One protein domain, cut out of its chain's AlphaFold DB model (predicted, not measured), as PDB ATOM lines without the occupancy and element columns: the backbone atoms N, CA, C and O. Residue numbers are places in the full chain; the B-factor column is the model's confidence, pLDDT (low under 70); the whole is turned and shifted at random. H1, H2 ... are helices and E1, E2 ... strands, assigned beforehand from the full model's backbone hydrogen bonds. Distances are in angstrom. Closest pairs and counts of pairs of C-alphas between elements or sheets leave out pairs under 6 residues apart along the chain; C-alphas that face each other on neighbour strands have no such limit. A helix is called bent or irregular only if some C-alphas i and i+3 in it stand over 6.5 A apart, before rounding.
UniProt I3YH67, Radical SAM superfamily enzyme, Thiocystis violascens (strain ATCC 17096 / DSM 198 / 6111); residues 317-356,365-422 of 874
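AT A GLANCE: This is residues 317 to 356 and 365 to 422 of the 874 residues of the protein "Radical SAM superfamily enzyme" of Thiocystis violascens (strain ATCC 17096 / DSM 198 / 6111) (UniProt I3YH67). Short helices and much loop fold into one body: the longest helix, H4, runs along one side of it, with the small two-strand ribbon of E1 and E3 near its last turn, H1 close to it on one side and H2 touching it on another. H5 follows the ribbon directly and meets H1, while H3 and E2 lie toward one end of the longest axis, where the loop around Thr 378 reaches farthest. The printed part has 98 residues, in the order H1, E1, H2, E2, H3, H4, E3, H5; the ribbon is antiparallel, and the class is mixed, helices and strands, with under half of the residues in named elements. The whole is compact, with a radius of gyration of the C-alphas of 13.0 A and spans of 40 by 30 by 21 A.

HOW THE PARTS SIT: Start with E1, residues 335 to 337, and E3, residues 402 to 404, antiparallel neighbours at 143 degrees. Find N 336 and O 403 there, 2.9 A apart, and N 403 and O 336, 2.8 A apart, both within hydrogen-bond range. Near E3 is H4, residues 389 to 399; the C-alphas of Ser 397 and Tyr 403 are their closest, 6.1 A apart. H1, residues 326 to 333, is close to H4 but not clearly touching, the closest C-alphas being Leu 329 and Pro 390 at 7.0 A. H1 touches H5, residues 405 to 414, with C-alphas 333 and 406 closest at 6.1 A; their tilt of 38 degrees is only just steep. H2, residues 348 to 351, touches H4, with the closest C-alphas, Pro 349 and Arg 395, 6.5 A apart. E2, residues 352 to 355, pairs with no named strand; its closest C-alpha pair with H3, residues 382 to 386, is Leu 353 and Trp 386 at 7.6 A. H4 and H5 are apart. Every O i to N i+4 pair is within hydrogen-bond range in H1, H3 and H4, against 4 of 6 in H5; H2 is too short for such a pair.

IN THESE COORDINATES: Find C-alpha 326 at (-1.980, 20.026, -29.440); from there H1 runs 10.6 A to C-alpha 333. E2 measures 9.8 A. H4 begins at (-5.561, 26.111, -26.322) and runs 15.4 A. H5 runs 12.8 A to C-alpha 414 at (7.970, 43.072, -43.806); it is irregular, with C-alphas 407 and 410 7.7 A apart.

THE WHOLE: The C-alphas of Ala 341 and Thr 378 are the two farthest apart, at 41.5 A. Residues 357 to 364 are not printed, and C-alphas 356 and 365 are 10.1 A apart across this cut. Residues 365 to 381 hold no named element. Of the links printed whole, E1 to H2 is short and the others are tight. Look at Val 317 for the one residue with pLDDT under 70.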
ATOM      1  N   VAL A 317     -10.784  25.055 -46.387       57.69
ATOM      2  CA  VAL A 317     -11.738  25.308 -45.297       57.69
ATOM      3  C   VAL A 317     -10.928  25.848 -44.123       57.69
ATOM      4  O   VAL A 317      -9.984  25.183 -43.691       57.69
ATOM      5  N   GLN A 318     -11.222  27.078 -43.690       70.62
ATOM      6  CA  GLN A 318     -10.440  27.714 -42.641       70.62
ATOM      7  C   GLN A 318     -10.566  26.834 -41.399       70.62
ATOM      8  O   GLN A 318     -11.667  26.615 -40.895       70.62
ATOM      9  N   VAL A 319      -9.449  26.249 -40.979       82.44
ATOM     10  CA  VAL A 319      -9.439  25.277 -39.892       82.44
ATOM     11  C   VAL A 319      -9.731  26.023 -38.600       82.44
ATOM     12  O   VAL A 319      -9.033  26.985 -38.280       82.44
ATOM     13  N   ASP A 320     -10.753  25.585 -37.867       89.62
ATOM     14  CA  ASP A 320     -10.971  26.044 -36.500       89.62
ATOM     15  C   ASP A 320      -9.969  25.343 -35.576       89.62
ATOM     16  O   ASP A 320     -10.076  24.145 -35.292       89.62
ATOM     17  N   ALA A 321      -8.982  26.107 -35.114       91.12
ATOM     18  CA  ALA A 321      -7.916  25.626 -34.255       91.12
ATOM     19  C   ALA A 321      -8.432  25.084 -32.913       91.12
ATOM     20  O   ALA A 321      -7.758  24.250 -32.309       91.12
ATOM     21  N   MET A 322      -9.621  25.495 -32.454       93.12
ATOM     22  CA  MET A 322     -10.218  24.982 -31.212       93.12
ATOM     23  C   MET A 322     -10.541  23.487 -31.282       93.12
ATOM     24  O   MET A 322     -10.640  22.830 -30.248       93.12
ATOM     25  N   ARG A 323     -10.680  22.938 -32.495       91.75
ATOM     26  CA  ARG A 323     -10.976  21.519 -32.735       91.75
ATOM     27  C   ARG A 323      -9.721  20.668 -32.944       91.75
ATOM     28  O   ARG A 323      -9.834  19.463 -33.158       91.75
ATOM     29  N   LEU A 324      -8.534  21.277 -32.920       92.12
ATOM     30  CA  LEU A 324      -7.272  20.584 -33.153       92.12
ATOM     31  C   LEU A 324      -6.687  20.024 -31.855       92.12
ATOM     32  O   LEU A 324      -6.776  20.625 -30.785       92.12
ATOM     33  N   THR A 325      -6.022  18.875 -31.968       92.94
ATOM     34  CA  THR A 325      -5.153  18.368 -30.900       92.94
ATOM     35  C   THR A 325      -3.914  19.265 -30.758       92.94
ATOM     36  O   THR A 325      -3.557  19.965 -31.709       92.94
ATOM     37  N   PRO A 326      -3.201  19.238 -29.614       91.75
ATOM     38  CA  PRO A 326      -1.980  20.026 -29.440       91.75
ATOM     39  C   PRO A 326      -0.913  19.808 -30.526       91.75
ATOM     40  O   PRO A 326      -0.218  20.756 -30.883       91.75
ATOM     41  N   ASP A 327      -0.775  18.586 -31.055       89.38
ATOM     42  CA  ASP A 327       0.157  18.281 -32.152       89.38
ATOM     43  C   ASP A 327      -0.310  18.885 -33.479       89.38
ATOM     44  O   ASP A 327       0.424  19.655 -34.094       89.38
ATOM     45  N   ALA A 328      -1.566  18.639 -33.867       91.44
ATOM     46  CA  ALA A 328      -2.126  19.181 -35.105       91.44
ATOM     47  C   ALA A 328      -2.165  20.719 -35.105       91.44
ATOM     48  O   ALA A 328      -2.007  21.351 -36.146       91.44
ATOM     49  N   LEU A 329      -2.344  21.334 -33.932       91.81
ATOM     50  CA  LEU A 329      -2.268  22.779 -33.755       91.81
ATOM     51  C   LEU A 329      -0.861  23.320 -34.043       91.81
ATOM     52  O   LEU A 329      -0.730  24.340 -34.719       91.81
ATOM     53  N   ARG A 330       0.189  22.647 -33.553       87.38
ATOM     54  CA  ARG A 330       1.581  23.036 -33.837       87.38
ATOM     55  C   ARG A 330       1.888  22.960 -35.328       87.38
ATOM     56  O   ARG A 330       2.512  23.883 -35.853       87.38
ATOM     57  N   ASP A 331       1.400  21.919 -35.995       88.25
ATOM     58  CA  ASP A 331       1.553  21.752 -37.441       88.25
ATOM     59  C   ASP A 331       0.792  22.837 -38.214       88.25
ATOM     60  O   ASP A 331       1.349  23.465 -39.112       88.25
ATOM     61  N   ALA A 332      -0.453  23.133 -37.818       88.81
ATOM     62  CA  ALA A 332      -1.272  24.177 -38.437       88.81
ATOM     63  C   ALA A 332      -0.679  25.588 -38.262       88.81
ATOM     64  O   ALA A 332      -0.791  26.437 -39.151       88.81
ATOM     65  N   PHE A 333      -0.040  25.849 -37.119       90.81
ATOM     66  CA  PHE A 333       0.674  27.102 -36.880       90.81
ATOM     67  C   PHE A 333       1.976  27.195 -37.676       90.81
ATOM     68  O   PHE A 333       2.384  28.311 -37.997       90.81
ATOM     69  N   ALA A 334       2.608  26.064 -38.011       90.38
ATOM     70  CA  ALA A 334       3.909  26.017 -38.674       90.38
ATOM     71  C   ALA A 334       4.908  26.972 -37.989       90.38
ATOM     72  O   ALA A 334       5.349  27.965 -38.569       90.38
ATOM     73  N   LEU A 335       5.168  26.721 -36.700       91.62
ATOM     74  CA  LEU A 335       5.986  27.593 -35.853       91.62
ATOM     75  C   LEU A 335       7.437  27.668 -36.347       91.62
ATOM     76  O   LEU A 335       8.139  26.656 -36.357       91.62
ATOM     77  N   GLU A 336       7.900  28.878 -36.647       91.81
ATOM     78  CA  GLU A 336       9.277  29.177 -37.049       91.81
ATOM     79  C   GLU A 336       9.974  30.035 -35.989       91.81
ATOM     80  O   GLU A 336       9.361  30.919 -35.381       91.81
ATOM     81  N   ASP A 337      11.261  29.774 -35.763       92.94
ATOM     82  CA  ASP A 337      12.077  30.584 -34.863       92.94
ATOM     83  C   ASP A 337      12.325  31.966 -35.481       92.94
ATOM     84  O   ASP A 337      12.602  32.108 -36.676       92.94
ATOM     85  N   TYR A 338      12.234  33.008 -34.662       89.94
ATOM     86  CA  TYR A 338      12.513  34.364 -35.099       89.94
ATOM     87  C   TYR A 338      14.021  34.559 -35.323       89.94
ATOM     88  O   TYR A 338      14.823  34.445 -34.400       89.94
ATOM     89  N   ALA A 339      14.402  34.892 -36.558       86.56
ATOM     90  CA  ALA A 339      15.800  34.988 -36.988       86.56
ATOM     91  C   ALA A 339      16.430  36.392 -36.840       86.56
ATOM     92  O   ALA A 339      17.515  36.641 -37.365       86.56
ATOM     93  N   GLY A 340      15.750  37.345 -36.191       83.50
ATOM     94  CA  GLY A 340      16.261  38.711 -36.048       83.50
ATOM     95  C   GLY A 340      17.367  38.841 -34.996       83.50
ATOM     96  O   GLY A 340      17.397  38.110 -34.013       83.50
ATOM     97  N   ALA A 341      18.263  39.818 -35.184       82.94
ATOM     98  CA  ALA A 341      19.426  40.026 -34.312       82.94
ATOM     99  C   ALA A 341      19.068  40.426 -32.866       82.94
ATOM    100  O   ALA A 341      19.830  40.149 -31.944       82.94
ATOM    101  N   THR A 342      17.923  41.087 -32.666       85.06
ATOM    102  CA  THR A 342      17.386  41.456 -31.350       85.06
ATOM    103  C   THR A 342      16.024  40.802 -31.136       85.06
ATOM    104  O   THR A 342      15.239  40.783 -32.087       85.06
ATOM    105  N   PRO A 343      15.704  40.305 -29.922       89.19
ATOM    106  CA  PRO A 343      14.414  39.681 -29.650       89.19
ATOM    107  C   PRO A 343      13.244  40.592 -30.020       89.19
ATOM    108  O   PRO A 343      13.245  41.786 -29.722       89.19
ATOM    109  N   PHE A 344      12.227  40.015 -30.648       90.81
ATOM    110  CA  PHE A 344      11.001  40.715 -31.007       90.81
ATOM    111  C   PHE A 344       9.829  40.078 -30.271       90.81
ATOM    112  O   PHE A 344       9.632  38.866 -30.348       90.81
ATOM    113  N   TYR A 345       9.037  40.890 -29.573       92.75
ATOM    114  CA  TYR A 345       7.824  40.457 -28.881       92.75
ATOM    115  C   TYR A 345       6.630  41.260 -29.400       92.75
ATOM    116  O   TYR A 345       6.526  42.466 -29.168       92.75
ATOM    117  N   CYS A 346       5.722  40.593 -30.111       92.06
ATOM    118  CA  CYS A 346       4.449  41.182 -30.518       92.06
ATOM    119  C   CYS A 346       3.429  41.057 -29.378       92.06
ATOM    120  O   CYS A 346       3.107  39.941 -28.965       92.06
ATOM    121  N   LEU A 347       2.905  42.185 -28.886       92.19
ATOM    122  CA  LEU A 347       1.929  42.195 -27.790       92.19
ATOM    123  C   LEU A 347       0.463  42.174 -28.253       92.19
ATOM    124  O   LEU A 347      -0.421  41.996 -27.422       92.19
ATOM    125  N   GLU A 348       0.190  42.253 -29.561       93.00
ATOM    126  CA  GLU A 348      -1.184  42.218 -30.089       93.00
ATOM    127  C   GLU A 348      -2.003  41.015 -29.585       93.00
ATOM    128  O   GLU A 348      -3.081  41.227 -29.032       93.00
ATOM    129  N   PRO A 349      -1.508  39.759 -29.619       93.81
ATOM    130  CA  PRO A 349      -2.308  38.611 -29.172       93.81
ATOM    131  C   PRO A 349      -2.567  38.569 -27.654       93.81
ATOM    132  O   PRO A 349      -3.265  37.674 -27.168       93.81
ATOM    133  N   PHE A 350      -1.984  39.494 -26.888       93.44
ATOM    134  CA  PHE A 350      -2.185  39.644 -25.446       93.44
ATOM    135  C   PHE A 350      -3.229  40.707 -25.099       93.44
ATOM    136  O   PHE A 350      -3.730  40.695 -23.980       93.44
ATOM    137  N   GLN A 351      -3.590  41.579 -26.044       92.44
ATOM    138  CA  GLN A 351      -4.521  42.687 -25.806       92.44
ATOM    139  C   GLN A 351      -5.684  42.758 -26.803       92.44
ATOM    140  O   GLN A 351      -6.702  43.367 -26.481       92.44
ATOM    141  N   THR A 352      -5.570  42.101 -27.959       93.88
ATOM    142  CA  THR A 352      -6.464  42.294 -29.105       93.88
ATOM    143  C   THR A 352      -7.225  41.020 -29.463       93.88
ATOM    144  O   THR A 352      -6.618  39.992 -29.757       93.88
ATOM    145  N   LEU A 353      -8.557  41.092 -29.522       96.00
ATOM    146  CA  LEU A 353      -9.432  40.043 -30.060       96.00
ATOM    147  C   LEU A 353     -10.055  40.526 -31.379       96.00
ATOM    148  O   LEU A 353     -10.879  41.434 -31.359       96.00
ATOM    149  N   TYR A 354      -9.709  39.925 -32.523       96.00
ATOM    150  CA  TYR A 354     -10.333  40.271 -33.809       96.00
ATOM    151  C   TYR A 354     -11.387  39.243 -34.202       96.00
ATOM    152  O   TYR A 354     -11.068  38.080 -34.450       96.00
ATOM    153  N   VAL A 355     -12.627  39.694 -34.346       95.31
ATOM    154  CA  VAL A 355     -13.793  38.897 -34.725       95.31
ATOM    155  C   VAL A 355     -14.204  39.249 -36.147       95.31
ATOM    156  O   VAL A 355     -14.536  40.393 -36.459       95.31
ATOM    157  N   ARG A 356     -14.192  38.251 -37.025       92.19
ATOM    158  CA  ARG A 356     -14.673  38.381 -38.402       92.19
ATOM    159  C   ARG A 356     -16.195  38.392 -38.444       92.19
ATOM    160  O   ARG A 356     -16.847  37.800 -37.585       92.19
ATOM    161  N   CYS A 365      -5.342  42.531 -36.223       86.62
ATOM    162  CA  CYS A 365      -5.723  43.065 -37.530       86.62
ATOM    163  C   CYS A 365      -4.726  42.701 -38.650       86.62
ATOM    164  O   CYS A 365      -5.155  42.483 -39.782       86.62
ATOM    165  N   PHE A 366      -3.434  42.547 -38.334       85.25
ATOM    166  CA  PHE A 366      -2.383  42.199 -39.299       85.25
ATOM    167  C   PHE A 366      -2.266  40.704 -39.616       85.25
ATOM    168  O   PHE A 366      -1.534  40.337 -40.536       85.25
ATOM    169  N   ALA A 367      -2.920  39.842 -38.832       86.38
ATOM    170  CA  ALA A 367      -2.805  38.403 -39.005       86.38
ATOM    171  C   ALA A 367      -3.325  37.989 -40.385       86.38
ATOM    172  O   ALA A 367      -4.408  38.432 -40.790       86.38
ATOM    173  N   ASP A 368      -2.541  37.154 -41.070       78.62
ATOM    174  CA  ASP A 368      -2.858  36.636 -42.400       78.62
ATOM    175  C   ASP A 368      -4.110  35.755 -42.340       78.62
ATOM    176  O   ASP A 368      -4.284  34.900 -41.468       78.62
ATOM    177  N   ASP A 369      -5.006  36.000 -43.283       76.00
ATOM    178  CA  ASP A 369      -6.329  35.397 -43.329       76.00
ATOM    179  C   ASP A 369      -6.314  33.963 -43.884       76.00
ATOM    180  O   ASP A 369      -7.317  33.255 -43.781       76.00
ATOM    181  N   SER A 370      -5.186  33.528 -44.453       74.56
ATOM    182  CA  SER A 370      -4.953  32.150 -44.897       74.56
ATOM    183  C   SER A 370      -4.612  31.186 -43.753       74.56
ATOM    184  O   SER A 370      -4.700  29.969 -43.937       74.56
ATOM    185  N   GLY A 371      -4.252  31.703 -42.574       80.62
ATOM    186  CA  GLY A 371      -3.991  30.903 -41.380       80.62
ATOM    187  C   GLY A 371      -5.257  30.330 -40.720       80.62
ATOM    188  O   GLY A 371      -6.387  30.731 -41.037       80.62
ATOM    189  N   PRO A 372      -5.094  29.378 -39.778       89.06
ATOM    190  CA  PRO A 372      -6.218  28.807 -39.040       89.06
ATOM    191  C   PRO A 372      -6.926  29.876 -38.193       89.06
ATOM    192  O   PRO A 372      -6.284  30.760 -37.622       89.06
ATOM    193  N   ALA A 373      -8.252  29.774 -38.083       92.81
ATOM    194  CA  ALA A 373      -9.012  30.589 -37.143       92.81
ATOM    195  C   ALA A 373      -8.707  30.113 -35.718       92.81
ATOM    196  O   ALA A 373      -8.623  28.912 -35.471       92.81
ATOM    197  N   LEU A 374      -8.562  31.034 -34.767       95.12
ATOM    198  CA  LEU A 374      -8.282  30.688 -33.367       95.12
ATOM    199  C   LEU A 374      -9.532  30.248 -32.589       95.12
ATOM    200  O   LEU A 374      -9.422  29.868 -31.428       95.12
ATOM    201  N   GLY A 375     -10.695  30.312 -33.233       95.06
ATOM    202  CA  GLY A 375     -12.006  29.923 -32.728       95.06
ATOM    203  C   GLY A 375     -13.108  30.455 -33.645       95.06
ATOM    204  O   GLY A 375     -12.849  31.324 -34.485       95.06
ATOM    205  N   ASN A 376     -14.339  29.979 -33.462       94.94
ATOM    206  CA  ASN A 376     -15.524  30.536 -34.112       94.94
ATOM    207  C   ASN A 376     -16.607  30.890 -33.077       94.94
ATOM    208  O   ASN A 376     -17.110  30.028 -32.351       94.94
ATOM    209  N   LEU A 377     -16.994  32.167 -33.041       95.88
ATOM    210  CA  LEU A 377     -17.986  32.695 -32.111       95.88
ATOM    211  C   LEU A 377     -19.425  32.303 -32.437       95.88
ATOM    212  O   LEU A 377     -20.303  32.597 -31.656       95.88
ATOM    213  N   THR A 378     -19.724  31.632 -33.542       93.25
ATOM    214  CA  THR A 378     -21.055  31.027 -33.733       93.25
ATOM    215  C   THR A 378     -21.219  29.748 -32.905       93.25
ATOM    216  O   THR A 378     -22.342  29.327 -32.625       93.25
ATOM    217  N   GLU A 379     -20.108  29.166 -32.447       92.38
ATOM    218  CA  GLU A 379     -20.067  27.881 -31.751       92.38
ATOM    219  C   GLU A 379     -19.614  28.027 -30.295       92.38
ATOM    220  O   GLU A 379     -20.260  27.491 -29.394       92.38
ATOM    221  N   THR A 380     -18.571  28.822 -30.048       94.50
ATOM    222  CA  THR A 380     -17.921  28.987 -28.733       94.50
ATOM    223  C   THR A 380     -18.014  30.442 -28.259       94.50
ATOM    224  O   THR A 380     -18.046  31.353 -29.077       94.50
ATOM    225  N   ASP A 381     -18.108  30.699 -26.956       96.56
ATOM    226  CA  ASP A 381     -18.065  32.070 -26.431       96.56
ATOM    227  C   ASP A 381     -16.648  32.681 -26.502       96.56
ATOM    228  O   ASP A 381     -15.636  31.977 -26.564       96.56
ATOM    229  N   ALA A 382     -16.564  34.012 -26.503       97.00
ATOM    230  CA  ALA A 382     -15.305  34.723 -26.709       97.00
ATOM    231  C   ALA A 382     -14.300  34.527 -25.563       97.00
ATOM    232  O   ALA A 382     -13.094  34.502 -25.818       97.00
ATOM    233  N   ALA A 383     -14.770  34.345 -24.324       95.56
ATOM    234  CA  ALA A 383     -13.907  34.101 -23.170       95.56
ATOM    235  C   ALA A 383     -13.195  32.744 -23.292       95.56
ATOM    236  O   ALA A 383     -11.979  32.646 -23.092       95.56
ATOM    237  N   SER A 384     -13.946  31.715 -23.691       96.38
ATOM    238  CA  SER A 384     -13.436  30.372 -23.963       96.38
ATOM    239  C   SER A 384     -12.458  30.350 -25.139       96.38
ATOM    240  O   SER A 384     -11.443  29.658 -25.064       96.38
ATOM    241  N   VAL A 385     -12.699  31.131 -26.201       96.94
ATOM    242  CA  VAL A 385     -11.743  31.274 -27.317       96.94
ATOM    243  C   VAL A 385     -10.455  31.971 -26.859       96.94
ATOM    244  O   VAL A 385      -9.358  31.467 -27.105       96.94
ATOM    245  N   TRP A 386     -10.566  33.093 -26.143       96.81
ATOM    246  CA  TRP A 386      -9.429  33.894 -25.668       96.81
ATOM    247  C   TRP A 386      -8.495  33.141 -24.707       96.81
ATOM    248  O   TRP A 386      -7.276  33.352 -24.714       96.81
ATOM    249  N   ASN A 387      -9.063  32.252 -23.891       94.69
ATOM    250  CA  ASN A 387      -8.336  31.397 -22.948       94.69
ATOM    251  C   ASN A 387      -8.122  29.964 -23.475       94.69
ATOM    252  O   ASN A 387      -7.546  29.108 -22.791       94.69
ATOM    253  N   GLY A 388      -8.548  29.702 -24.712       95.31
ATOM    254  CA  GLY A 388      -8.462  28.411 -25.375       95.31
ATOM    255  C   GLY A 388      -7.025  27.962 -25.636       95.31
ATOM    256  O   GLY A 388      -6.061  28.726 -25.523       95.31
ATOM    257  N   LEU A 389      -6.867  26.683 -25.982       95.62
ATOM    258  CA  LEU A 389      -5.561  26.111 -26.322       95.62
ATOM    259  C   LEU A 389      -4.864  26.867 -27.478       95.62
ATOM    260  O   LEU A 389      -3.706  27.235 -27.283       95.62
ATOM    261  N   PRO A 390      -5.527  27.191 -28.613       95.62
ATOM    262  CA  PRO A 390      -4.897  27.922 -29.719       95.62
ATOM    263  C   PRO A 390      -4.285  29.254 -29.296       95.62
ATOM    264  O   PRO A 390      -3.142  29.560 -29.639       95.62
ATOM    265  N   TRP A 391      -5.024  30.028 -28.500       95.62
ATOM    266  CA  TRP A 391      -4.587  31.350 -28.070       95.62
ATOM    267  C   TRP A 391      -3.436  31.289 -27.066       95.62
ATOM    268  O   TRP A 391      -2.470  32.049 -27.172       95.62
ATOM    269  N   ARG A 392      -3.494  30.347 -26.114       94.25
ATOM    270  CA  ARG A 392      -2.394  30.102 -25.169       94.25
ATOM    271  C   ARG A 392      -1.131  29.642 -25.891       94.25
ATOM    272  O   ARG A 392      -0.074  30.220 -25.659       94.25
ATOM    273  N   THR A 393      -1.247  28.691 -26.821       94.88
ATOM    274  CA  THR A 393      -0.115  28.226 -27.635       94.88
ATOM    275  C   THR A 393       0.493  29.361 -28.455       94.88
ATOM    276  O   THR A 393       1.717  29.469 -28.515       94.88
ATOM    277  N   LEU A 394      -0.324  30.247 -29.034       95.06
ATOM    278  CA  LEU A 394       0.167  31.425 -29.751       95.06
ATOM    279  C   LEU A 394       0.995  32.343 -28.839       95.06
ATOM    280  O   LEU A 394       2.139  32.661 -29.160       95.06
ATOM    281  N   ARG A 395       0.437  32.737 -27.688       94.31
ATOM    282  CA  ARG A 395       1.112  33.608 -26.710       94.31
ATOM    283  C   ARG A 395       2.413  32.993 -26.194       94.31
ATOM    284  O   ARG A 395       3.432  33.675 -26.128       94.31
ATOM    285  N   GLU A 396       2.397  31.707 -25.853       93.25
ATOM    286  CA  GLU A 396       3.585  30.987 -25.382       93.25
ATOM    287  C   GLU A 396       4.661  30.875 -26.461       93.25
ATOM    288  O   GLU A 396       5.840  31.051 -26.159       93.25
ATOM    289  N   SER A 397       4.265  30.650 -27.716       94.19
ATOM    290  CA  SER A 397       5.206  30.593 -28.836       94.19
ATOM    291  C   SER A 397       5.895  31.945 -29.035       94.19
ATOM    292  O   SER A 397       7.120  31.991 -29.110       94.19
ATOM    293  N   ILE A 398       5.143  33.053 -29.004       93.62
ATOM    294  CA  ILE A 398       5.698  34.413 -29.129       93.62
ATOM    295  C   ILE A 398       6.736  34.693 -28.037       93.62
ATOM    296  O   ILE A 398       7.820  35.202 -28.325       93.62
ATOM    297  N   LEU A 399       6.440  34.322 -26.788       92.25
ATOM    298  CA  LEU A 399       7.398  34.458 -25.685       92.25
ATOM    299  C   LEU A 399       8.648  33.599 -25.876       92.25
ATOM    300  O   LEU A 399       9.733  34.000 -25.469       92.25
ATOM    301  N   ALA A 400       8.504  32.438 -26.509       92.94
ATOM    302  CA  ALA A 400       9.613  31.569 -26.870       92.94
ATOM    303  C   ALA A 400      10.367  32.031 -28.133       92.94
ATOM    304  O   ALA A 400      11.224  31.295 -28.610       92.94
ATOM    305  N   GLN A 401      10.061  33.218 -28.680       94.31
ATOM    306  CA  GLN A 401      10.604  33.723 -29.949       94.31
ATOM    307  C   GLN A 401      10.272  32.820 -31.149       94.31
ATOM    308  O   GLN A 401      11.027  32.749 -32.116       94.31
ATOM    309  N   ARG A 402       9.119  32.145 -31.101       94.62
ATOM    310  CA  ARG A 402       8.604  31.268 -32.155       94.62
ATOM    311  C   ARG A 402       7.274  31.795 -32.658       94.62
ATOM    312  O   ARG A 402       6.342  32.000 -31.885       94.62
ATOM    313  N   TYR A 403       7.157  32.001 -33.956       94.00
ATOM    314  CA  TYR A 403       5.989  32.640 -34.541       94.00
ATOM    315  C   TYR A 403       5.292  31.711 -35.530       94.00
ATOM    316  O   TYR A 403       5.968  31.037 -36.308       94.00
ATOM    317  N   PRO A 404       3.948  31.677 -35.548       92.06
ATOM    318  CA  PRO A 404       3.225  30.946 -36.575       92.06
ATOM    319  C   PRO A 404       3.472  31.589 -37.934       92.06
ATOM    320  O   PRO A 404       3.060  32.732 -38.170       92.06
ATOM    321  N   ARG A 405       4.115  30.862 -38.847       88.50
ATOM    322  CA  ARG A 405       4.405  31.360 -40.195       88.50
ATOM    323  C   ARG A 405       3.126  31.773 -40.926       88.50
ATOM    324  O   ARG A 405       3.110  32.797 -41.602       88.50
ATOM    325  N   THR A 406       2.054  31.003 -40.743       83.56
ATOM    326  CA  THR A 406       0.765  31.176 -41.429       83.56
ATOM    327  C   THR A 406      -0.056  32.366 -40.941       83.56
ATOM    328  O   THR A 406      -0.942  32.795 -41.663       83.56
ATOM    329  N   LEU A 407       0.221  32.912 -39.750       88.62
ATOM    330  CA  LEU A 407      -0.491  34.079 -39.205       88.62
ATOM    331  C   LEU A 407       0.405  35.319 -39.135       88.62
ATOM    332  O   LEU A 407      -0.038  36.428 -39.425       88.62
ATOM    333  N   CYS A 408       1.665  35.143 -38.732       91.06
ATOM    334  CA  CYS A 408       2.582  36.233 -38.398       91.06
ATOM    335  C   CYS A 408       3.705  36.424 -39.428       91.06
ATOM    336  O   CYS A 408       4.381  37.452 -39.388       91.06
ATOM    337  N   GLY A 409       3.916  35.473 -40.346       87.81
ATOM    338  CA  GLY A 409       5.081  35.447 -41.238       87.81
ATOM    339  C   GLY A 409       5.239  36.712 -42.084       87.81
ATOM    340  O   GLY A 409       6.340  37.254 -42.178       87.81
ATOM    341  N   HIS A 410       4.138  37.245 -42.625       83.44
ATOM    342  CA  HIS A 410       4.156  38.504 -43.374       83.44
ATOM    343  C   HIS A 410       4.618  39.688 -42.506       83.44
ATOM    344  O   HIS A 410       5.482  40.456 -42.918       83.44
ATOM    345  N   CYS A 411       4.116  39.798 -41.272       86.00
ATOM    346  CA  CYS A 411       4.517  40.866 -40.352       86.00
ATOM    347  C   CYS A 411       5.991  40.791 -39.963       86.00
ATOM    348  O   CYS A 411       6.628  41.830 -39.819       86.00
ATOM    349  N   LEU A 412       6.528  39.582 -39.779       86.50
ATOM    350  CA  LEU A 412       7.939  39.393 -39.447       86.50
ATOM    351  C   LEU A 412       8.849  39.728 -40.626       86.50
ATOM    352  O   LEU A 412       9.864  40.394 -40.442       86.50
ATOM    353  N   LYS A 413       8.472  39.292 -41.832       84.12
ATOM    354  CA  LYS A 413       9.241  39.533 -43.054       84.12
ATOM    355  C   LYS A 413       9.282  41.018 -43.418       84.12
ATOM    356  O   LYS A 413      10.351  41.550 -43.695       84.12
ATOM    357  N   GLU A 414       8.125  41.672 -43.393       77.25
ATOM    358  CA  GLU A 414       7.970  43.072 -43.806       77.25
ATOM    359  C   GLU A 414       8.135  44.063 -42.635       77.25
ATOM    360  O   GLU A 414       8.026  45.271 -42.816       77.25
ATOM    361  N   GLN A 415       8.403  43.561 -41.423       76.06
ATOM    362  CA  GLN A 415       8.568  44.336 -40.186       76.06
ATOM    363  C   GLN A 415       7.359  45.212 -39.805       76.06
ATOM    364  O   GLN A 415       7.515  46.264 -39.188       76.06
ATOM    365  N   TYR A 416       6.143  44.761 -40.123       75.25
ATOM    366  CA  TYR A 416       4.900  45.467 -39.779       75.25
ATOM    367  C   TYR A 416       4.423  45.250 -38.341       75.25
ATOM    368  O   TYR A 416       3.552  45.979 -37.872       75.25
ATOM    369  N   GLY A 417       4.963  44.252 -37.638       79.69
ATOM    370  CA  GLY A 417       4.576  43.967 -36.259       79.69
ATOM    371  C   GLY A 417       4.864  45.155 -35.320       79.69
ATOM    372  O   GLY A 417       5.998  45.642 -35.316       79.69
ATOM    373  N   PRO A 418       3.894  45.606 -34.498       81.50
ATOM    374  CA  PRO A 418       4.114  46.690 -33.544       81.50
ATOM    375  C   PRO A 418       5.253  46.366 -32.572       81.50
ATOM    376  O   PRO A 418       5.292  45.289 -31.974       81.50
ATOM    377  N   ARG A 419       6.184  47.311 -32.404       77.00
ATOM    378  CA  ARG A 419       7.347  47.175 -31.501       77.00
ATOM    379  C   ARG A 419       7.146  47.847 -30.141       77.00
ATOM    380  O   ARG A 419       7.927  47.606 -29.222       77.00
ATOM    381  N   GLN A 420       6.108  48.664 -30.021       82.38
ATOM    382  CA  GLN A 420       5.771  49.416 -28.823       82.38
ATOM    383  C   GLN A 420       4.264  49.332 -28.590       82.38
ATOM    384  O   GLN A 420       3.486  49.376 -29.543       82.38
ATOM    385  N   GLN A 421       3.875  49.173 -27.330       84.38
ATOM    386  CA  GLN A 421       2.486  49.183 -26.887       84.38
ATOM    387  C   GLN A 421       2.032  50.605 -26.555       84.38
ATOM    388  O   GLN A 421       2.866  51.469 -26.287       84.38
ATOM    389  N   ALA A 422       0.717  50.821 -26.570       86.56
ATOM    390  CA  ALA A 422       0.083  52.109 -26.285       86.56
ATOM    391  C   ALA A 422      -0.956  52.020 -25.144       86.56
ATOM    392  O   ALA A 422      -1.938  52.760 -25.114       86.56
TER     393      ALA A 422